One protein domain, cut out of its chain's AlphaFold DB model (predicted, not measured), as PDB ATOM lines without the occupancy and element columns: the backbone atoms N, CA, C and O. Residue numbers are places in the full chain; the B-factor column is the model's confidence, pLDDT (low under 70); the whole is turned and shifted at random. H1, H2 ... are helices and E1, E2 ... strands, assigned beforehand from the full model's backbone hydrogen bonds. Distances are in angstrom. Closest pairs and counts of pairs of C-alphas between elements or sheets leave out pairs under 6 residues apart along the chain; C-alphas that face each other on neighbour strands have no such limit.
ATOM      1  N   ASN A  32      78.637 -23.163  32.625       92.81
ATOM      2  CA  ASN A  32      78.006 -22.634  33.829       92.81
ATOM      3  C   ASN A  32      77.473 -23.822  34.624       92.81
ATOM      4  O   ASN A  32      76.565 -24.498  34.148       92.81
ATOM      5  N   LEU A  33      78.056 -24.058  35.796       95.06
ATOM      6  CA  LEU A  33      77.720 -25.153  36.699       95.06
ATOM      7  C   LEU A  33      77.061 -24.585  37.962       95.06
ATOM      8  O   LEU A  33      77.491 -23.548  38.481       95.06
ATOM      9  N   ALA A  34      76.037 -25.261  38.473       93.00
ATOM     10  CA  ALA A  34      75.317 -24.881  39.683       93.00
ATOM     11  C   ALA A  34      75.431 -25.987  40.738       93.00
ATOM     12  O   ALA A  34      75.019 -27.125  40.509       93.00
ATOM     13  N   LEU A  35      75.950 -25.658  41.927       91.38
ATOM     14  CA  LEU A  35      75.954 -26.607  43.041       91.38
ATOM     15  C   LEU A  35      74.513 -27.017  43.394       91.38
ATOM     16  O   LEU A  35      73.565 -26.255  43.205       91.38
ATOM     17  N   CYS A  36      74.371 -28.242  43.902       87.19
ATOM     18  CA  CYS A  36      73.108 -28.979  44.065       87.19
ATOM     19  C   CYS A  36      72.439 -29.450  42.758       87.19
ATOM     20  O   CYS A  36      71.473 -30.205  42.840       87.19
ATOM     21  N   GLN A  37      72.924 -29.048  41.577       92.69
ATOM     22  CA  GLN A  37      72.449 -29.552  40.279       92.69
ATOM     23  C   GLN A  37      73.554 -30.365  39.596       92.69
ATOM     24  O   GLN A  37      73.369 -31.549  39.316       92.69
ATOM     25  N   ASP A  38      74.730 -29.762  39.430       93.50
ATOM     26  CA  ASP A  38      75.948 -30.425  38.976       93.50
ATOM     27  C   ASP A  38      76.725 -30.992  40.173       93.50
ATOM     28  O   ASP A  38      77.047 -30.267  41.117       93.50
ATOM     29  N   THR A  39      77.054 -32.284  40.122       92.19
ATOM     30  CA  THR A  39      77.786 -32.995  41.190       92.19
ATOM     31  C   THR A  39      79.202 -33.409  40.790       92.19
ATOM     32  O   THR A  39      80.060 -33.586  41.653       92.19
ATOM     33  N   ALA A  40      79.490 -33.525  39.492       94.69
ATOM     34  CA  ALA A  40      80.822 -33.828  38.978       94.69
ATOM     35  C   ALA A  40      81.065 -33.181  37.608       94.69
ATOM     36  O   ALA A  40      80.149 -33.073  36.795       94.69
ATOM     37  N   PHE A  41      82.313 -32.797  37.333       96.50
ATOM     38  CA  PHE A  41      82.730 -32.254  36.039       96.50
ATOM     39  C   PHE A  41      84.161 -32.687  35.696       96.50
ATOM     40  O   PHE A  41      85.083 -32.483  36.487       96.50
ATOM     41  N   SER A  42      84.372 -33.262  34.511       96.75
ATOM     42  CA  SER A  42      85.711 -33.625  34.030       96.75
ATOM     43  C   SER A  42      86.451 -32.380  33.536       96.75
ATOM     44  O   SER A  42      86.102 -31.814  32.502       96.75
ATOM     45  N   ILE A  43      87.471 -31.949  34.280       96.31
ATOM     46  CA  ILE A  43      88.252 -30.744  33.994       96.31
ATOM     47  C   ILE A  43      89.572 -31.108  33.299       96.31
ATOM     48  O   ILE A  43      90.295 -32.012  33.719       96.31
ATOM     49  N   GLY A  44      89.888 -30.393  32.220       95.50
ATOM     50  CA  GLY A  44      91.137 -30.536  31.465       95.50
ATOM     51  C   GLY A  44      91.863 -29.203  31.286       95.50
ATOM     52  O   GLY A  44      91.350 -28.145  31.667       95.50
ATOM     53  N   ALA A  45      93.045 -29.235  30.672       94.12
ATOM     54  CA  ALA A  45      93.764 -28.024  30.295       94.12
ATOM     55  C   ALA A  45      92.888 -27.076  29.450       94.12
ATOM     56  O   ALA A  45      92.087 -27.510  28.621       94.12
ATOM     57  N   TYR A  46      93.046 -25.769  29.668       93.31
ATOM     58  CA  TYR A  46      92.301 -24.687  29.009       93.31
ATOM     59  C   TYR A  46      90.787 -24.639  29.316       93.31
ATOM     60  O   TYR A  46      90.059 -23.853  28.703       93.31
ATOM     61  N   SER A  47      90.304 -25.409  30.301       94.44
ATOM     62  CA  SER A  47      88.930 -25.273  30.812       94.44
ATOM     63  C   SER A  47      88.709 -23.890  31.430       94.44
ATOM     64  O   SER A  47      89.578 -23.361  32.121       94.44
ATOM     65  N   ASN A  48      87.527 -23.320  31.199       94.81
ATOM     66  CA  ASN A  48      87.091 -22.045  31.762       94.81
ATOM     67  C   ASN A  48      85.623 -22.196  32.195       94.81
ATOM     68  O   ASN A  48      84.749 -22.405  31.349       94.81
ATOM     69  N   LEU A  49      85.365 -22.138  33.501       95.62
ATOM     70  CA  LEU A  49      84.099 -22.519  34.130       95.62
ATOM     71  C   LEU A  49      83.573 -21.371  34.999       95.62
ATOM     72  O   LEU A  49      84.342 -20.747  35.726       95.62
ATOM     73  N   TYR A  50      82.261 -21.152  35.001       96.62
ATOM     74  CA  TYR A  50      81.578 -20.460  36.093       96.62
ATOM     75  C   TYR A  50      80.927 -21.491  37.004       96.62
ATOM     76  O   TYR A  50      80.218 -22.373  36.523       96.62
ATOM     77  N   VAL A  51      81.133 -21.361  38.312       97.50
ATOM     78  CA  VAL A  51      80.535 -22.238  39.324       97.50
ATOM     79  C   VAL A  51      79.742 -21.392  40.313       97.50
ATOM     80  O   VAL A  51      80.269 -20.428  40.864       97.50
ATOM     81  N   LYS A  52      78.467 -21.725  40.517       96.75
ATOM     82  CA  LYS A  52      77.506 -20.904  41.266       96.75
ATOM     83  C   LYS A  52      76.891 -21.655  42.439       96.75
ATOM     84  O   LYS A  52      76.654 -22.861  42.356       96.75
ATOM     85  N   SER A  53      76.577 -20.925  43.505       96.00
ATOM     86  CA  SER A  53      75.684 -21.419  44.556       96.00
ATOM     87  C   SER A  53      74.253 -21.618  44.021       96.00
ATOM     88  O   SER A  53      73.881 -20.996  43.018       96.00
ATOM     89  N   PRO A  54      73.407 -22.406  44.711       93.25
ATOM     90  CA  PRO A  54      71.975 -22.469  44.425       93.25
ATOM     91  C   PRO A  54      71.345 -21.075  44.349       93.25
ATOM     92  O   PRO A  54      71.729 -20.176  45.099       93.25
ATOM     93  N   ASN A  55      70.377 -20.911  43.446       93.75
ATOM     94  CA  ASN A  55      69.598 -19.687  43.221       93.75
ATOM     95  C   ASN A  55      70.395 -18.412  42.862       93.75
ATOM     96  O   ASN A  55      69.777 -17.355  42.719       93.75
ATOM     97  N   TYR A  56      71.720 -18.472  42.666       94.12
ATOM     98  CA  TYR A  56      72.538 -17.286  42.387       94.12
ATOM     99  C   TYR A  56      72.019 -16.501  41.168       94.12
ATOM    100  O   TYR A  56      71.900 -17.037  40.065       94.12
ATOM    101  N   GLY A  57      71.725 -15.213  41.372       92.75
ATOM    102  CA  GLY A  57      71.133 -14.325  40.363       92.75
ATOM    103  C   GLY A  57      69.599 -14.351  40.283       92.75
ATOM    104  O   GLY A  57      69.028 -13.511  39.592       92.75
ATOM    105  N   PHE A  58      68.933 -15.255  41.009       94.06
ATOM    106  CA  PHE A  58      67.468 -15.374  41.088       94.06
ATOM    107  C   PHE A  58      66.917 -15.126  42.502       94.06
ATOM    108  O   PHE A  58      65.770 -14.709  42.648       94.06
ATOM    109  N   GLY A  59      67.724 -15.356  43.539       93.94
ATOM    110  CA  GLY A  59      67.374 -15.121  44.938       93.94
ATOM    111  C   GLY A  59      68.509 -15.536  45.872       93.94
ATOM    112  O   GLY A  59      69.650 -15.691  45.438       93.94
ATOM    113  N   ASN A  60      68.186 -15.735  47.149       96.44
ATOM    114  CA  ASN A  60      69.124 -16.304  48.112       96.44
ATOM    115  C   ASN A  60      69.231 -17.828  47.953       96.44
ATOM    116  O   ASN A  60      68.290 -18.486  47.491       96.44
ATOM    117  N   TYR A  61      70.347 -18.405  48.403       95.69
ATOM    118  CA  TYR A  61      70.449 -19.855  48.607       95.69
ATOM    119  C   TYR A  61      69.502 -20.330  49.729       95.69
ATOM    120  O   TYR A  61      68.778 -19.542  50.338       95.69
ATOM    121  N   GLN A  62      69.443 -21.640  49.962       95.31
ATOM    122  CA  GLN A  62      68.611 -22.242  51.009       95.31
ATOM    123  C   GLN A  62      69.442 -22.555  52.255       95.31
ATOM    124  O   GLN A  62      70.612 -22.936  52.150       95.31
ATOM    125  N   ASP A  63      68.828 -22.417  53.427       95.94
ATOM    126  CA  ASP A  63      69.354 -22.970  54.673       95.94
ATOM    127  C   ASP A  63      69.334 -24.514  54.638       95.94
ATOM    128  O   ASP A  63      68.896 -25.137  53.663       95.94
ATOM    129  N   SER A  64      69.851 -25.141  55.694       94.75
ATOM    130  CA  SER A  64      69.803 -26.585  55.956       94.75
ATOM    131  C   SER A  64      70.363 -27.469  54.825       94.75
ATOM    132  O   SER A  64      70.033 -28.650  54.720       94.75
ATOM    133  N   THR A  65      71.217 -26.907  53.965       91.12
ATOM    134  CA  THR A  65      71.621 -27.484  52.676       91.12
ATOM    135  C   THR A  65      73.110 -27.827  52.671       91.12
ATOM    136  O   THR A  65      73.944 -27.073  53.172       91.12
ATOM    137  N   ARG A  66      73.483 -28.956  52.056       93.81
ATOM    138  CA  ARG A  66      74.886 -29.249  51.733       93.81
ATOM    139  C   ARG A  66      75.013 -29.899  50.366       93.81
ATOM    140  O   ARG A  66      74.347 -30.893  50.092       93.81
ATOM    141  N   CYS A  67      75.874 -29.339  49.526       91.19
ATOM    142  CA  CYS A  67      76.054 -29.750  48.140       91.19
ATOM    143  C   CYS A  67      77.509 -29.596  47.721       91.19
ATOM    144  O   CYS A  67      78.155 -28.611  48.069       91.19
ATOM    145  N   ASN A  68      77.998 -30.525  46.905       94.19
ATOM    146  CA  ASN A  68      79.351 -30.481  46.374       94.19
ATOM    147  C   ASN A  68      79.386 -30.624  44.849       94.19
ATOM    148  O   ASN A  68      78.446 -31.131  44.239       94.19
ATOM    149  N   LEU A  69      80.484 -30.149  44.262       96.00
ATOM    150  CA  LEU A  69      80.851 -30.328  42.862       96.00
ATOM    151  C   LEU A  69      82.284 -30.868  42.806       96.00
ATOM    152  O   LEU A  69      83.231 -30.194  43.218       96.00
ATOM    153  N   VAL A  70      82.439 -32.085  42.292       96.94
ATOM    154  CA  VAL A  70      83.725 -32.782  42.187       96.94
ATOM    155  C   VAL A  70      84.345 -32.522  40.813       96.94
ATOM    156  O   VAL A  70      83.916 -33.096  39.808       96.94
ATOM    157  N   LEU A  71      85.376 -31.678  40.751       97.50
ATOM    158  CA  LEU A  71      86.172 -31.492  39.536       97.50
ATOM    159  C   LEU A  71      87.148 -32.669  39.398       97.50
ATOM    160  O   LEU A  71      87.870 -32.990  40.340       97.50
ATOM    161  N   GLN A  72      87.165 -33.339  38.246       97.44
ATOM    162  CA  GLN A  72      87.934 -34.569  38.014       97.44
ATOM    163  C   GLN A  72      89.014 -34.324  36.955       97.44
ATOM    164  O   GLN A  72      88.669 -34.036  35.809       97.44
ATOM    165  N   SER A  73      90.298 -34.419  37.314       97.31
ATOM    166  CA  SER A  73      91.399 -34.253  36.355       97.31
ATOM    167  C   SER A  73      91.602 -35.503  35.494       97.31
ATOM    168  O   SER A  73      91.429 -36.636  35.946       97.31
ATOM    169  N   GLY A  74      91.992 -35.289  34.234       95.50
ATOM    170  CA  GLY A  74      92.432 -36.355  33.331       95.50
ATOM    171  C   GLY A  74      93.878 -36.802  33.588       95.50
ATOM    172  O   GLY A  74      94.414 -36.668  34.685       95.50
ATOM    173  N   SER A  75      94.546 -37.290  32.541       95.31
ATOM    174  CA  SER A  75      95.940 -37.762  32.590       95.31
ATOM    175  C   SER A  75      97.005 -36.661  32.739       95.31
ATOM    176  O   SER A  75      98.193 -36.971  32.735       95.31
ATOM    177  N   GLU A  76      96.609 -35.394  32.854       93.88
ATOM    178  CA  GLU A  76      97.501 -34.238  32.994       93.88
ATOM    179  C   GLU A  76      97.399 -33.639  34.403       93.88
ATOM    180  O   GLU A  76      96.304 -33.514  34.953       93.88
ATOM    181  N   THR A  77      98.531 -33.215  34.974       94.75
ATOM    182  CA  THR A  77      98.533 -32.366  36.175       94.75
ATOM    183  C   THR A  77      98.143 -30.944  35.778       94.75
ATOM    184  O   THR A  77      98.758 -30.347  34.891       94.75
ATOM    185  N   LEU A  78      97.133 -30.393  36.449       96.44
ATOM    186  CA  LEU A  78      96.558 -29.085  36.148       96.44
ATOM    187  C   LEU A  78      96.974 -28.045  37.188       96.44
ATOM    188  O   LEU A  78      96.886 -28.288  38.391       96.44
ATOM    189  N   PHE A  79      97.344 -26.859  36.713       95.81
ATOM    190  CA  PHE A  79      97.352 -25.638  37.510       95.81
ATOM    191  C   PHE A  79      96.007 -24.937  37.305       95.81
ATOM    192  O   PHE A  79      95.691 -24.525  36.180       95.81
ATOM    193  N   ILE A  80      95.207 -24.832  38.369       96.31
ATOM    194  CA  ILE A  80      93.924 -24.125  38.348       96.31
ATOM    195  C   ILE A  80      94.019 -22.798  39.099       96.31
ATOM    196  O   ILE A  80      94.719 -22.702  40.106       96.31
ATOM    197  N   THR A  81      93.258 -21.804  38.649       96.31
ATOM    198  CA  THR A  81      93.017 -20.559  39.388       96.31
ATOM    199  C   THR A  81      91.523 -20.399  39.620       96.31
ATOM    200  O   THR A  81      90.732 -20.498  38.681       96.31
ATOM    201  N   VAL A  82      91.146 -20.142  40.871       95.81
ATOM    202  CA  VAL A  82      89.781 -19.848  41.311       95.81
ATOM    203  C   VAL A  82      89.708 -18.362  41.649       95.81
ATOM    204  O   VAL A  82      90.275 -17.931  42.657       95.81
ATOM    205  N   ARG A  83      89.001 -17.582  40.824       94.62
ATOM    206  CA  ARG A  83      88.562 -16.232  41.188       94.62
ATOM    207  C   ARG A  83      87.201 -16.306  41.860       94.62
ATOM    208  O   ARG A  83      86.285 -16.949  41.349       94.62
ATOM    209  N   PHE A  84      87.051 -15.594  42.965       92.12
ATOM    210  CA  PHE A  84      85.757 -15.343  43.585       92.12
ATOM    211  C   PHE A  84      85.175 -14.046  43.001       92.12
ATOM    212  O   PHE A  84      85.607 -12.963  43.384       92.12
ATOM    213  N   ASP A  85      84.225 -14.120  42.063       92.44
ATOM    214  CA  ASP A  85      83.595 -12.912  41.495       92.44
ATOM    215  C   ASP A  85      82.702 -12.220  42.541       92.44
ATOM    216  O   ASP A  85      82.739 -11.002  42.695       92.44
ATOM    217  N   VAL A  86      81.917 -13.015  43.279       90.06
ATOM    218  CA  VAL A  86      81.018 -12.584  44.363       90.06
ATOM    219  C   VAL A  86      81.026 -13.646  45.460       90.06
ATOM    220  O   VAL A  86      80.981 -14.837  45.141       90.06
ATOM    221  N   VAL A  87      81.040 -13.228  46.733       89.56
ATOM    222  CA  VAL A  87      80.807 -14.097  47.905       89.56
ATOM    223  C   VAL A  87      79.996 -13.334  48.941       89.56
ATOM    224  O   VAL A  87      80.492 -12.390  49.546       89.56
ATOM    225  N   GLU A  88      78.761 -13.759  49.164       91.50
ATOM    226  CA  GLU A  88      77.853 -13.219  50.174       91.50
ATOM    227  C   GLU A  88      77.134 -14.377  50.864       91.50
ATOM    228  O   GLU A  88      75.992 -14.720  50.543       91.50
ATOM    229  N   LEU A  89      77.875 -15.001  51.782       92.38
ATOM    230  CA  LEU A  89      77.408 -16.037  52.704       92.38
ATOM    231  C   LEU A  89      77.196 -15.442  54.104       92.38
ATOM    232  O   LEU A  89      77.667 -14.329  54.361       92.38
ATOM    233  N   GLU A  90      76.564 -16.173  55.030       92.06
ATOM    234  CA  GLU A  90      76.519 -15.734  56.430       92.06
ATOM    235  C   GLU A  90      77.938 -15.523  56.980       92.06
ATOM    236  O   GLU A  90      78.872 -16.277  56.687       92.06
ATOM    237  N   TYR A  91      78.112 -14.466  57.772       87.94
ATOM    238  CA  TYR A  91      79.364 -14.195  58.456       87.94
ATOM    239  C   TYR A  91      79.475 -14.961  59.784       87.94
ATOM    240  O   TYR A  91      78.669 -14.783  60.694       87.94
ATOM    241  N   ASN A  92      80.558 -15.723  59.941       84.62
ATOM    242  CA  ASN A  92      80.963 -16.328  61.204       84.62
ATOM    243  C   ASN A  92      82.495 -16.294  61.338       84.62
ATOM    244  O   ASN A  92      83.201 -16.421  60.338       84.62
ATOM    245  N   LEU A  93      83.013 -16.172  62.567       77.12
ATOM    246  CA  LEU A  93      84.458 -16.102  62.821       77.12
ATOM    247  C   LEU A  93      85.219 -17.315  62.268       77.12
ATOM    248  O   LEU A  93      86.249 -17.137  61.637       77.12
ATOM    249  N   GLU A  94      84.703 -18.533  62.423       77.38
ATOM    250  CA  GLU A  94      85.358 -19.774  61.974       77.38
ATOM    251  C   GLU A  94      84.661 -20.421  60.763       77.38
ATOM    252  O   GLU A  94      84.939 -21.570  60.401       77.38
ATOM    253  N   CYS A  95      83.723 -19.702  60.136       85.44
ATOM    254  CA  CYS A  95      82.870 -20.224  59.069       85.44
ATOM    255  C   CYS A  95      82.208 -21.569  59.449       85.44
ATOM    256  O   CYS A  95      82.210 -22.529  58.673       85.44
ATOM    257  N   VAL A  96      81.705 -21.697  60.688       86.31
ATOM    258  CA  VAL A  96      80.995 -22.917  61.146       86.31
ATOM    259  C   VAL A  96      79.518 -22.952  60.741       86.31
ATOM    260  O   VAL A  96      78.956 -24.042  60.613       86.31
ATOM    261  N   PHE A  97      78.932 -21.780  60.487       91.56
ATOM    262  CA  PHE A  97      77.594 -21.599  59.925       91.56
ATOM    263  C   PHE A  97      77.619 -21.922  58.412       91.56
ATOM    264  O   PHE A  97      77.922 -23.060  58.030       91.56
ATOM    265  N   ASP A  98      77.366 -20.946  57.543       93.88
ATOM    266  CA  ASP A  98      77.564 -21.076  56.100       93.88
ATOM    267  C   ASP A  98      79.048 -21.102  55.712       93.88
ATOM    268  O   ASP A  98      79.863 -20.350  56.251       93.88
ATOM    269  N   SER A  99      79.417 -21.934  54.731       92.06
ATOM    270  CA  SER A  99      80.751 -21.895  54.119       92.06
ATOM    271  C   SER A  99      80.820 -22.605  52.766       92.06
ATOM    272  O   SER A  99      80.227 -23.672  52.600       92.06
ATOM    273  N   ILE A 100      81.615 -22.065  51.838       93.38
ATOM    274  CA  ILE A 100      82.139 -22.790  50.668       93.38
ATOM    275  C   ILE A 100      83.578 -23.234  50.958       93.38
ATOM    276  O   ILE A 100      84.418 -22.423  51.343       93.38
ATOM    277  N   CYS A 101      83.865 -24.521  50.790       91.81
ATOM    278  CA  CYS A 101      85.204 -25.091  50.864       91.81
ATOM    279  C   CYS A 101      85.855 -25.094  49.474       91.81
ATOM    280  O   CYS A 101      85.268 -25.604  48.519       91.81
ATOM    281  N   VAL A 102      87.081 -24.567  49.374       92.38
ATOM    282  CA  VAL A 102      87.925 -24.600  48.169       92.38
ATOM    283  C   VAL A 102      89.351 -25.003  48.565       92.38
ATOM    284  O   VAL A 102      89.981 -24.343  49.389       92.38
ATOM    285  N   GLY A 103      89.871 -26.107  48.014       88.12
ATOM    286  CA  GLY A 103      91.256 -26.566  48.241       88.12
ATOM    287  C   GLY A 103      91.630 -26.935  49.690       88.12
ATOM    288  O   GLY A 103      92.812 -27.053  50.007       88.12
ATOM    289  N   GLY A 104      90.639 -27.110  50.566       85.25
ATOM    290  CA  GLY A 104      90.777 -27.358  52.009       85.25
ATOM    291  C   GLY A 104      90.452 -26.157  52.901       85.25
ATOM    292  O   GLY A 104      90.430 -26.301  54.122       85.25
ATOM    293  N   TYR A 105      90.178 -24.991  52.314       84.75
ATOM    294  CA  TYR A 105      89.934 -23.741  53.031       84.75
ATOM    295  C   TYR A 105      88.465 -23.343  52.918       84.75
ATOM    296  O   TYR A 105      87.895 -23.368  51.828       84.75
ATOM    297  N   LYS A 106      87.852 -22.969  54.043       86.88
ATOM    298  CA  LYS A 106      86.502 -22.398  54.072       86.88
ATOM    299  C   LYS A 106      86.520 -20.917  53.711       86.88
ATOM    300  O   LYS A 106      87.462 -20.216  54.059       86.88
ATOM    301  N   PHE A 107      85.433 -20.444  53.113       88.06
ATOM    302  CA  PHE A 107      85.140 -19.031  52.889       88.06
ATOM    303  C   PHE A 107      83.677 -18.764  53.283       88.06
ATOM    304  O   PHE A 107      82.797 -19.548  52.923       88.06
ATOM    305  N   CYS A 108      83.417 -17.683  54.021       88.19
ATOM    306  CA  CYS A 108      82.085 -17.267  54.488       88.19
ATOM    307  C   CYS A 108      82.008 -15.743  54.686       88.19
ATOM    308  O   CYS A 108      83.037 -15.071  54.644       88.19
ATOM    309  N   GLY A 109      80.828 -15.182  54.944       85.25
ATOM    310  CA  GLY A 109      80.635 -13.738  55.109       85.25
ATOM    311  C   GLY A 109      80.644 -12.933  53.800       85.25
ATOM    312  O   GLY A 109      80.851 -13.490  52.718       85.25
ATOM    313  N   PRO A 110      80.423 -11.606  53.883       78.94
ATOM    314  CA  PRO A 110      80.348 -10.732  52.719       78.94
ATOM    315  C   PRO A 110      81.727 -10.292  52.207       78.94
ATOM    316  O   PRO A 110      82.562  -9.787  52.955       78.94
ATOM    317  N   ASN A 111      81.916 -10.434  50.895       66.62
ATOM    318  CA  ASN A 111      82.804  -9.710  49.979       66.62
ATOM    319  C   ASN A 111      84.316  -9.592  50.288       66.62
ATOM    320  O   ASN A 111      85.058  -9.156  49.411       66.62
ATOM    321  N   TRP A 112      84.841 -10.064  51.425       68.44
ATOM    322  CA  TRP A 112      86.294 -10.065  51.696       68.44
ATOM    323  C   TRP A 112      87.094 -10.934  50.715       68.44
ATOM    324  O   TRP A 112      88.288 -10.701  50.516       68.44
ATOM    325  N   ALA A 113      86.455 -11.944  50.118       62.81
ATOM    326  CA  ALA A 113      87.034 -12.800  49.087       62.81
ATOM    327  C   ALA A 113      86.806 -12.262  47.661       62.81
ATOM    328  O   ALA A 113      87.466 -12.730  46.738       62.81
ATOM    329  N   ALA A 114      85.904 -11.293  47.463       71.50
ATOM    330  CA  ALA A 114      85.499 -10.844  46.133       71.50
ATOM    331  C   ALA A 114      86.669 -10.224  45.348       71.50
ATOM    332  O   ALA A 114      87.492  -9.485  45.888       71.50
ATOM    333  N   ASN A 115      86.726 -10.540  44.055       78.12
ATOM    334  CA  ASN A 115      87.799 -10.219  43.110       78.12
ATOM    335  C   ASN A 115      89.197 -10.759  43.484       78.12
ATOM    336  O   ASN A 115      90.177 -10.382  42.842       78.12
ATOM    337  N   LYS A 116      89.317 -11.656  44.475       85.19
ATOM    338  CA  LYS A 116      90.582 -12.342  44.788       85.19
ATOM    339  C   LYS A 116      90.707 -13.644  44.003       85.19
ATOM    340  O   LYS A 116      89.724 -14.357  43.792       85.19
ATOM    341  N   GLU A 117      91.939 -13.946  43.610       90.56
ATOM    342  CA  GLU A 117      92.330 -15.170  42.915       90.56
ATOM    343  C   GLU A 117      93.254 -16.005  43.805       90.56
ATOM    344  O   GLU A 117      94.176 -15.475  44.423       90.56
ATOM    345  N   TYR A 118      93.007 -17.314  43.847       90.81
ATOM    346  CA  TYR A 118      93.869 -18.302  44.497       90.81
ATOM    347  C   TYR A 118      94.128 -19.440  43.517       90.81
ATOM    348  O   TYR A 118      93.235 -19.809  42.746       90.81
ATOM    349  N   SER A 119      95.323 -20.018  43.557       93.69
ATOM    350  CA  SER A 119      95.705 -21.103  42.655       93.69
ATOM    351  C   SER A 119      95.959 -22.397  43.412       93.69
ATOM    352  O   SER A 119      96.477 -22.397  44.526       93.69
ATOM    353  N   PHE A 120      95.621 -23.511  42.772       93.44
ATOM    354  CA  PHE A 120      95.780 -24.860  43.308       93.44
ATOM    355  C   PHE A 120      96.319 -25.785  42.218       93.44
ATOM    356  O   PHE A 120      96.155 -25.526  41.024       93.44
ATOM    357  N   ILE A 121      96.949 -26.887  42.623       94.12
ATOM    358  CA  ILE A 121      97.486 -27.887  41.699       94.12
ATOM    359  C   ILE A 121      96.700 -29.180  41.884       94.12
ATOM    360  O   ILE A 121      96.564 -29.664  43.005       94.12
ATOM    361  N   ILE A 122      96.184 -29.739  40.792       95.19
ATOM    362  CA  ILE A 122      95.474 -31.020  40.780       95.19
ATOM    363  C   ILE A 122      96.359 -32.018  40.023       95.19
ATOM    364  O   ILE A 122      96.496 -31.878  38.805       95.19
ATOM    365  N   PRO A 123      96.988 -33.005  40.689       95.38
ATOM    366  CA  PRO A 123      97.744 -34.051  40.003       95.38
ATOM    367  C   PRO A 123      96.862 -34.857  39.042       95.38
ATOM    368  O   PRO A 123      95.641 -34.916  39.204       95.38
ATOM    369  N   ALA A 124      97.477 -35.491  38.046       94.81
ATOM    370  CA  ALA A 124      96.772 -36.346  37.095       94.81
ATOM    371  C   ALA A 124      95.939 -37.442  37.797       94.81
ATOM    372  O   ALA A 124      96.426 -38.128  38.699       94.81
ATOM    373  N   ASN A 125      94.706 -37.653  37.334       95.88
ATOM    374  CA  ASN A 125      93.739 -38.619  37.872       95.88
ATOM    375  C   ASN A 125      93.421 -38.402  39.372       95.88
ATOM    376  O   ASN A 125      93.371 -39.352  40.164       95.88
ATOM    377  N   ARG A 126      93.224 -37.143  39.779       95.69
ATOM    378  CA  ARG A 126      92.773 -36.732  41.120       95.69
ATOM    379  C   ARG A 126      91.473 -35.930  41.037       95.69
ATOM    380  O   ARG A 126      91.072 -35.461  39.973       95.69
ATOM    381  N   THR A 127      90.810 -35.774  42.178       96.88
ATOM    382  CA  THR A 127      89.642 -34.899  42.314       96.88
ATOM    383  C   THR A 127      89.994 -33.620  43.062       96.88
ATOM    384  O   THR A 127      90.896 -33.622  43.895       96.88
ATOM    385  N   PHE A 128      89.275 -32.542  42.760       96.56
ATOM    386  CA  PHE A 128      89.260 -31.300  43.523       96.56
ATOM    387  C   PHE A 128      87.801 -30.925  43.766       96.56
ATOM    388  O   PHE A 128      87.066 -30.600  42.831       96.56
ATOM    389  N   THR A 129      87.364 -31.015  45.014       96.94
ATOM    390  CA  THR A 129      85.971 -30.822  45.397       96.94
ATOM    391  C   THR A 129      85.728 -29.382  45.837       96.94
ATOM    392  O   THR A 129      86.522 -28.778  46.556       96.94
ATOM    393  N   LEU A 130      84.590 -28.841  45.418       96.50
ATOM    394  CA  LEU A 130      83.978 -27.645  45.986       96.50
ATOM    395  C   LEU A 130      82.816 -28.118  46.863       96.50
ATOM    396  O   LEU A 130      81.948 -28.817  46.349       96.50
ATOM    397  N   ASP A 131      82.785 -27.774  48.151       94.81
ATOM    398  CA  ASP A 131      81.715 -28.188  49.080       94.81
ATOM    399  C   ASP A 131      81.061 -26.971  49.737       94.81
ATOM    400  O   ASP A 131      81.710 -26.242  50.483       94.81
ATOM    401  N   PHE A 132      79.780 -26.746  49.450       95.69
ATOM    402  CA  PHE A 132      78.973 -25.690  50.048       95.69
ATOM    403  C   PHE A 132      78.050 -26.280  51.114       95.69
ATOM    404  O   PHE A 132      77.214 -27.131  50.812       95.69
ATOM    405  N   LYS A 133      78.183 -25.792  52.349       94.44
ATOM    406  CA  LYS A 133      77.325 -26.108  53.499       94.44
ATOM    407  C   LYS A 133      76.640 -24.826  53.967       94.44
ATOM    408  O   LYS A 133      77.324 -23.811  54.105       94.44
ATOM    409  N   THR A 134      75.358 -24.910  54.315       95.88
ATOM    410  CA  THR A 134      74.642 -23.862  55.050       95.88
ATOM    411  C   THR A 134      74.291 -24.240  56.492       95.88
ATOM    412  O   THR A 134      74.415 -25.394  56.926       95.88
ATOM    413  N   ASP A 135      73.998 -23.218  57.285       95.12
ATOM    414  CA  ASP A 135      73.372 -23.256  58.609       95.12
ATOM    415  C   ASP A 135      71.844 -23.463  58.492       95.12
ATOM    416  O   ASP A 135      71.322 -23.556  57.385       95.12
ATOM    417  N   GLY A 136      71.105 -23.547  59.602       96.75
ATOM    418  CA  GLY A 136      69.635 -23.561  59.608       96.75
ATOM    419  C   GLY A 136      68.984 -22.171  59.497       96.75
ATOM    420  O   GLY A 136      67.806 -22.034  59.824       96.75
ATOM    421  N   SER A 137      69.737 -21.125  59.129       94.69
ATOM    422  CA  SER A 137      69.268 -19.735  59.150       94.69
ATOM    423  C   SER A 137      70.035 -18.793  58.189       94.69
ATOM    424  O   SER A 137      70.768 -19.246  57.318       94.69
ATOM    425  N   VAL A 138      69.762 -17.480  58.291       95.25
ATOM    426  CA  VAL A 138      70.505 -16.324  57.718       95.25
ATOM    427  C   VAL A 138      71.107 -16.518  56.309       95.25
ATOM    428  O   VAL A 138      72.311 -16.419  56.090       95.25
ATOM    429  N   THR A 139      70.258 -16.707  55.296       95.50
ATOM    430  CA  THR A 139      70.729 -16.847  53.906       95.50
ATOM    431  C   THR A 139      71.072 -15.508  53.234       95.50
ATOM    432  O   THR A 139      70.438 -14.479  53.483       95.50
ATOM    433  N   GLY A 140      72.049 -15.530  52.322       93.75
ATOM    434  CA  GLY A 140      72.484 -14.411  51.475       93.75
ATOM    435  C   GLY A 140      72.414 -14.715  49.971       93.75
ATOM    436  O   GLY A 140      71.866 -15.736  49.549       93.75
ATOM    437  N   ARG A 141      72.992 -13.838  49.134       94.69
ATOM    438  CA  ARG A 141      72.985 -13.991  47.660       94.69
ATOM    439  C   ARG A 141      73.872 -15.130  47.146       94.69
ATOM    440  O   ARG A 141      73.738 -15.523  45.988       94.69
ATOM    441  N   GLY A 142      74.758 -15.673  47.983       95.00
ATOM    442  CA  GLY A 142      75.598 -16.812  47.628       95.00
ATOM    443  C   GLY A 142      76.885 -16.405  46.926       95.00
ATOM    444  O   GLY A 142      77.504 -15.407  47.290       95.00
ATOM    445  N   PHE A 143      77.327 -17.187  45.942       94.38
ATOM    446  CA  PHE A 143      78.599 -16.940  45.266       94.38
ATOM    447  C   PHE A 143      78.582 -17.269  43.774       94.38
ATOM    448  O   PHE A 143      77.845 -18.141  43.304       94.38
ATOM    449  N   GLN A 144      79.500 -16.619  43.059       95.81
ATOM    450  CA  GLN A 144      79.964 -17.028  41.738       95.81
ATOM    451  C   GLN A 144      81.489 -17.123  41.764       95.81
ATOM    452  O   GLN A 144      82.181 -16.162  42.104       95.81
ATOM    453  N   LEU A 145      82.004 -18.287  41.379       96.19
ATOM    454  CA  LEU A 145      83.416 -18.527  41.113       96.19
ATOM    455  C   LEU A 145      83.642 -18.519  39.600       96.19
ATOM    456  O   LEU A 145      82.829 -19.072  38.856       96.19
ATOM    457  N   PHE A 146      84.773 -17.977  39.162       96.75
ATOM    458  CA  PHE A 146      85.317 -18.207  37.829       96.75
ATOM    459  C   PHE A 146      86.588 -19.048  37.964       96.75
ATOM    460  O   PHE A 146      87.546 -18.640  38.620       96.75
ATOM    461  N   ILE A 147      86.580 -20.245  37.378       97.44
ATOM    462  CA  ILE A 147      87.658 -21.228  37.498       97.44
ATOM    463  C   ILE A 147      88.302 -21.427  36.132       97.44
ATOM    464  O   ILE A 147      87.633 -21.800  35.168       97.44
ATOM    465  N   THR A 148      89.613 -21.217  36.062       97.00
ATOM    466  CA  THR A 148      90.420 -21.526  34.875       97.00
ATOM    467  C   THR A 148      91.359 -22.689  35.166       97.00
ATOM    468  O   THR A 148      91.803 -22.865  36.300       97.00
ATOM    469  N   ALA A 149      91.657 -23.493  34.148       97.00
ATOM    470  CA  ALA A 149      92.620 -24.587  34.222       97.00
ATOM    471  C   ALA A 149      93.663 -24.475  33.109       97.00
ATOM    472  O   ALA A 149      93.355 -24.130  31.969       97.00
ATOM    473  N   SER A 150      94.902 -24.823  33.427       96.31
ATOM    474  CA  SER A 150      96.039 -24.826  32.505       96.31
ATOM    475  C   SER A 150      96.951 -26.024  32.792       96.31
ATOM    476  O   SER A 150      96.893 -26.564  33.901       96.31
ATOM    477  N   PRO A 151      97.790 -26.466  31.838       95.88
ATOM    478  CA  PRO A 151      98.811 -27.465  32.128       95.88
ATOM    479  C   PRO A 151      99.752 -26.966  33.230       95.88
ATOM    480  O   PRO A 151     100.151 -25.796  33.242       95.88
ATOM    481  N   PHE A 152     100.137 -27.850  34.147       93.44
ATOM    482  CA  PHE A 152     101.193 -27.534  35.098       93.44
ATOM    483  C   PHE A 152     102.566 -27.550  34.406       93.44
ATOM    484  O   PHE A 152     102.972 -28.555  33.823       93.44
ATOM    485  N   THR A 153     103.294 -26.439  34.496       91.94
ATOM    486  CA  THR A 153     104.603 -26.211  33.861       91.94
ATOM    487  C   THR A 153     105.664 -25.721  34.856       91.94
ATOM    488  O   THR A 153     106.638 -25.092  34.446       91.94
ATOM    489  N   GLY A 154     105.475 -25.954  36.160       86.88
ATOM    490  CA  GLY A 154     106.386 -25.474  37.209       86.88
ATOM    491  C   GLY A 154     105.981 -24.150  37.868       86.88
ATOM    492  O   GLY A 154     106.826 -23.505  38.479       86.88
ATOM    493  N   GLN A 155     104.720 -23.720  37.744       89.44
ATOM    494  CA  GLN A 155     104.217 -22.522  38.425       89.44
ATOM    495  C   GLN A 155     104.189 -22.718  39.954       89.44
ATOM    496  O   GLN A 155     103.868 -23.801  40.444       89.44
ATOM    497  N   THR A 156     104.433 -21.660  40.727       87.50
ATOM    498  CA  THR A 156     104.115 -21.643  42.166       87.50
ATOM    499  C   THR A 156     102.632 -21.326  42.350       87.50
ATOM    500  O   THR A 156     102.131 -20.370  41.759       87.50
ATOM    501  N   ALA A 157     101.917 -22.112  43.155       87.38
ATOM    502  CA  ALA A 157     100.496 -21.901  43.416       87.38
ATOM    503  C   ALA A 157     100.283 -21.033  44.666       87.38
ATOM    504  O   ALA A 157     100.834 -21.319  45.728       87.38
ATOM    505  N   LEU A 158      99.480 -19.973  44.524       87.25
ATOM    506  CA  LEU A 158      99.111 -19.065  45.611       87.25
ATOM    507  C   LEU A 158      97.898 -19.624  46.368       87.25
ATOM    508  O   LEU A 158      96.752 -19.369  45.992       87.25
ATOM    509  N   THR A 159      98.149 -20.398  47.419       81.81
ATOM    510  CA  THR A 159      97.097 -20.994  48.255       81.81
ATOM    511  C   THR A 159      96.751 -20.085  49.442       81.81
ATOM    512  O   THR A 159      97.623 -19.367  49.928       81.81
ATOM    513  N   PRO A 160      95.518 -20.108  49.980       76.38
ATOM    514  CA  PRO A 160      95.246 -19.506  51.285       76.38
ATOM    515  C   PRO A 160      96.058 -20.205  52.391       76.38
ATOM    516  O   PRO A 160      96.331 -21.398  52.296       76.38
ATOM    517  N   VAL A 161      96.385 -19.499  53.475       66.19
ATOM    518  CA  VAL A 161      96.799 -20.119  54.758       66.19
ATOM    519  C   VAL A 161      95.581 -20.312  55.672       66.19
ATOM    520  O   VAL A 161      95.544 -21.229  56.488       66.19
ATOM    521  N   GLY A 162      94.549 -19.483  55.504       58.34
ATOM    522  CA  GLY A 162      93.274 -19.587  56.208       58.34
ATOM    523  C   GLY A 162      92.196 -18.711  55.569       58.34
ATOM    524  O   GLY A 162      92.502 -17.759  54.856       58.34
ATOM    525  N   GLY A 163      90.932 -19.041  55.843       53.75
ATOM    526  CA  GLY A 163      89.747 -18.260  55.451       53.75
ATOM    527  C   GLY A 163      88.785 -18.033  56.623       53.75
ATOM    528  O   GLY A 163      87.574 -17.954  56.450       53.75
ATOM    529  N   VAL A 164      89.357 -17.975  57.828       50.66
ATOM    530  CA  VAL A 164      88.709 -17.633  59.103       50.66
ATOM    531  C   VAL A 164      88.411 -16.125  59.085       50.66
ATOM    532  O   VAL A 164      89.241 -15.325  58.651       50.66
ATOM    533  N   GLY A 165      87.189 -15.745  59.441       50.25
ATOM    534  CA  GLY A 165      86.552 -14.512  58.988       50.25
ATOM    535  C   GLY A 165      86.958 -13.210  59.704       50.25
ATOM    536  O   GLY A 165      87.497 -13.197  60.806       50.25
ATOM    537  N   SER A 166      86.590 -12.081  59.082       45.94
ATOM    538  CA  SER A 166      86.630 -10.697  59.612       45.94
ATOM    539  C   SER A 166      87.969  -9.949  59.741       45.94
ATOM    540  O   SER A 166      88.147  -9.153  60.659       45.94
ATOM    541  N   SER A 167      88.849 -10.003  58.736       46.84
ATOM    542  CA  SER A 167      89.506  -8.743  58.323       46.84
ATOM    543  C   SER A 167      90.030  -8.761  56.887       46.84
ATOM    544  O   SER A 167      90.625  -9.734  56.433       46.84
ATOM    545  N   ASN A 168      89.918  -7.620  56.200       47.59
ATOM    546  CA  ASN A 168      90.637  -7.379  54.942       47.59
ATOM    547  C   ASN A 168      92.165  -7.263  55.141       47.59
ATOM    548  O   ASN A 168      92.906  -7.278  54.160       47.59
ATOM    549  N   ASN A 169      92.634  -7.182  56.392       46.88
ATOM    550  CA  ASN A 169      94.023  -6.893  56.753       46.88
ATOM    551  C   ASN A 169      94.862  -8.149  57.055       46.88
ATOM    552  O   ASN A 169      96.072  -8.022  57.221       46.88
ATOM    553  N   SER A 170      94.255  -9.339  57.154       50.56
ATOM    554  CA  SER A 170      94.949 -10.575  57.565       50.56
ATOM    555  C   SER A 170      94.725 -11.756  56.611       50.56
ATOM    556  O   SER A 170      94.651 -12.909  57.043       50.56
ATOM    557  N   LEU A 171      94.651 -11.492  55.301       57.22
ATOM    558  CA  LEU A 171      94.713 -12.557  54.299       57.22
ATOM    559  C   LEU A 171      96.136 -13.132  54.236       57.22
ATOM    560  O   LEU A 171      96.982 -12.643  53.491       57.22
ATOM    561  N   GLN A 172      96.385 -14.178  55.016       65.56
ATOM    562  CA  GLN A 172      97.612 -14.960  54.924       65.56
ATOM    563  C   GLN A 172      97.522 -15.908  53.716       65.56
ATOM    564  O   GLN A 172      96.537 -16.636  53.560       65.56
ATOM    565  N   VAL A 173      98.546 -15.885  52.863       73.00
ATOM    566  CA  VAL A 173      98.681 -16.710  51.652       73.00
ATOM    567  C   VAL A 173     100.034 -17.414  51.651       73.00
ATOM    568  O   VAL A 173     101.012 -16.877  52.168       73.00
ATOM    569  N   ASP A 174     100.064 -18.617  51.089       76.75
ATOM    570  CA  ASP A 174     101.233 -19.491  51.014       76.75
ATOM    571  C   ASP A 174     101.619 -19.758  49.553       76.75
ATOM    572  O   ASP A 174     100.813 -19.598  48.630       76.75
ATOM    573  N   TYR A 175     102.858 -20.193  49.357       81.62
ATOM    574  CA  TYR A 175     103.481 -20.423  48.061       81.62
ATOM    575  C   TYR A 175     103.774 -21.911  47.864       81.62
ATOM    576  O   TYR A 175     104.912 -22.378  47.973       81.62
ATOM    577  N   LEU A 176     102.728 -22.668  47.527       77.69
ATOM    578  CA  LEU A 176     102.843 -24.094  47.249       77.69
ATOM    579  C   LEU A 176     103.715 -24.324  46.003       77.69
ATOM    580  O   LEU A 176     103.326 -24.022  44.871       77.69
ATOM    581  N   THR A 177     104.884 -24.926  46.216       74.56
ATOM    582  CA  THR A 177     105.770 -25.404  45.149       74.56
ATOM    583  C   THR A 177     105.557 -26.902  44.940       74.56
ATOM    584  O   THR A 177     105.645 -27.689  45.882       74.56
ATOM    585  N   TYR A 178     105.263 -27.309  43.703       70.44
ATOM    586  CA  TYR A 178     105.040 -28.714  43.359       70.44
ATOM    587  C   TYR A 178     106.318 -29.550  43.501       70.44
ATOM    588  O   TYR A 178     107.408 -29.121  43.128       70.44
ATOM    589  N   SER A 179     106.162 -30.788  43.961       74.62
ATOM    590  CA  SER A 179     107.211 -31.810  43.989       74.62
ATOM    591  C   SER A 179     106.620 -33.167  43.602       74.62
ATOM    592  O   SER A 179     105.400 -33.334  43.610       74.62
ATOM    593  N   SER A 180     107.464 -34.161  43.309       72.06
ATOM    594  CA  SER A 180     107.021 -35.560  43.161       72.06
ATOM    595  C   SER A 180     106.185 -36.003  44.364       72.06
ATOM    596  O   SER A 180     105.070 -36.492  44.209       72.06
ATOM    597  N   ASN A 181     106.682 -35.707  45.566       78.06
ATOM    598  CA  ASN A 181     106.081 -36.103  46.834       78.06
ATOM    599  C   ASN A 181     104.682 -35.488  47.025       78.06
ATOM    600  O   ASN A 181     103.830 -36.099  47.668       78.06
ATOM    601  N   TYR A 182     104.411 -34.310  46.445       82.38
ATOM    602  CA  TYR A 182     103.079 -33.693  46.464       82.38
ATOM    603  C   TYR A 182     102.042 -34.511  45.678       82.38
ATOM    604  O   TYR A 182     100.896 -34.593  46.102       82.38
ATOM    605  N   SER A 183     102.421 -35.163  44.572       84.50
ATOM    606  CA  SER A 183     101.510 -36.016  43.785       84.50
ATOM    607  C   SER A 183     101.033 -37.248  44.570       84.50
ATOM    608  O   SER A 183      99.867 -37.654  44.479       84.50
ATOM    609  N   ASP A 184     101.937 -37.823  45.364       84.88
ATOM    610  CA  ASP A 184     101.689 -39.031  46.157       84.88
ATOM    611  C   ASP A 184     100.969 -38.722  47.477       84.88
ATOM    612  O   ASP A 184     100.132 -39.503  47.922       84.88
ATOM    613  N   THR A 185     101.242 -37.556  48.077       87.12
ATOM    614  CA  THR A 185     100.592 -37.079  49.315       87.12
ATOM    615  C   THR A 185      99.344 -36.221  49.079       87.12
ATOM    616  O   THR A 185      98.727 -35.758  50.040       87.12
ATOM    617  N   TYR A 186      98.944 -36.009  47.820       90.56
ATOM    618  CA  TYR A 186      97.786 -35.187  47.468       90.56
ATOM    619  C   TYR A 186      96.485 -35.713  48.083       90.56
ATOM    620  O   TYR A 186      96.122 -36.876  47.905       90.56
TER     621      TYR A 186
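This is residues 32 to 186 of the 365 residues of a protein of Lymnaea stagnalis (UniProt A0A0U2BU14). Two strongly twisted five-stranded sheets lie face to face as a sandwich, their strands running nearly along one another, and the chain passes back and forth between them. The hairpin E11 and E12 sits beside the edge strand E8 of one sheet, and the short helix H1 lies farthest from the middle. The printed part has 155 residues, with twelve named strands, E1 to E12, followed by H1; the class is mostly strand, though under half of the residues are in named elements. The sheets, E1 E3 E10 E5 E8 and E2 E4 E9 E6 E7, are both mixed. The whole is compact, with a radius of gyration of the C-alphas of 15.1 A and spans of 44 by 34 by 24 A.

E1, residues 32 to 34, begins at C-alpha 32 (78.006, -22.634, 33.829). E2 is residues 40 to 43, E3 48 to 52, and E4 66 to 73, 23.1 A long. E5, residues 78 to 88, is 28.3 A long and bends by 58 degrees at residue 85. E6 is residues 99 to 102, E7 105 to 107, E8 117 to 122 and E9 127 to 133. E10, residues 142 to 151, is 29.9 A long and begins at C-alpha 142 (75.598, -16.812, 47.628). E11 is residues 157 to 160 and E12 173 to 176. H1, residues 180 to 185, ends at C-alpha 185 (100.592, -37.079, 49.315).

The two sheets form a sandwich, with 35 pairs of C-alphas within 10 A and best planes 18 degrees apart. They hold a jelly roll, one long hairpin wound over both sheets: E3 with E10, E4 with E9, E5 with E8, E6 with E7. E1 and E3 are parallel, with N 33 and O 50 2.8 A apart; E3 and E10 are antiparallel, with N 49 and O 147 at 2.8 A. E10 and E5 are antiparallel, with N 83 and O 146 at 2.8 A, as are E5 and E8, with N 82 and O 118 at 2.8 A. In the other sheet E2 and E4 are parallel, with N 43 and O 72 at 2.9 A. E4 and E9 are antiparallel, with N 69 and O 130 at 2.9 A; so are E9 and E6, with N 101 and O 131 at 2.8 A, and the hairpin E6 and E7, with N 102 and O 105 at 2.8 A. The closest C-alphas of E8 and E11, those of Ser 119 and Ala 157, are 4.9 A apart. In the hairpin E11 and E12, antiparallel, N 174 and O 159 are 2.8 A apart. H1 is only just not on the sheet of E8, with 4 pairs of C-alphas within 10 A. In H1, 1 of 2 O i to N i+4 pairs is within hydrogen-bond range.

The C-alphas of Gly 59 and Ser 180, the two farthest apart, are 44.6 A apart. The printed part has no cut. The links E3 to E4 and E11 to E12 are long. The mean pLDDT of the printed part is 87.8; residues 111 to 113 and 161 to 172 are under 70.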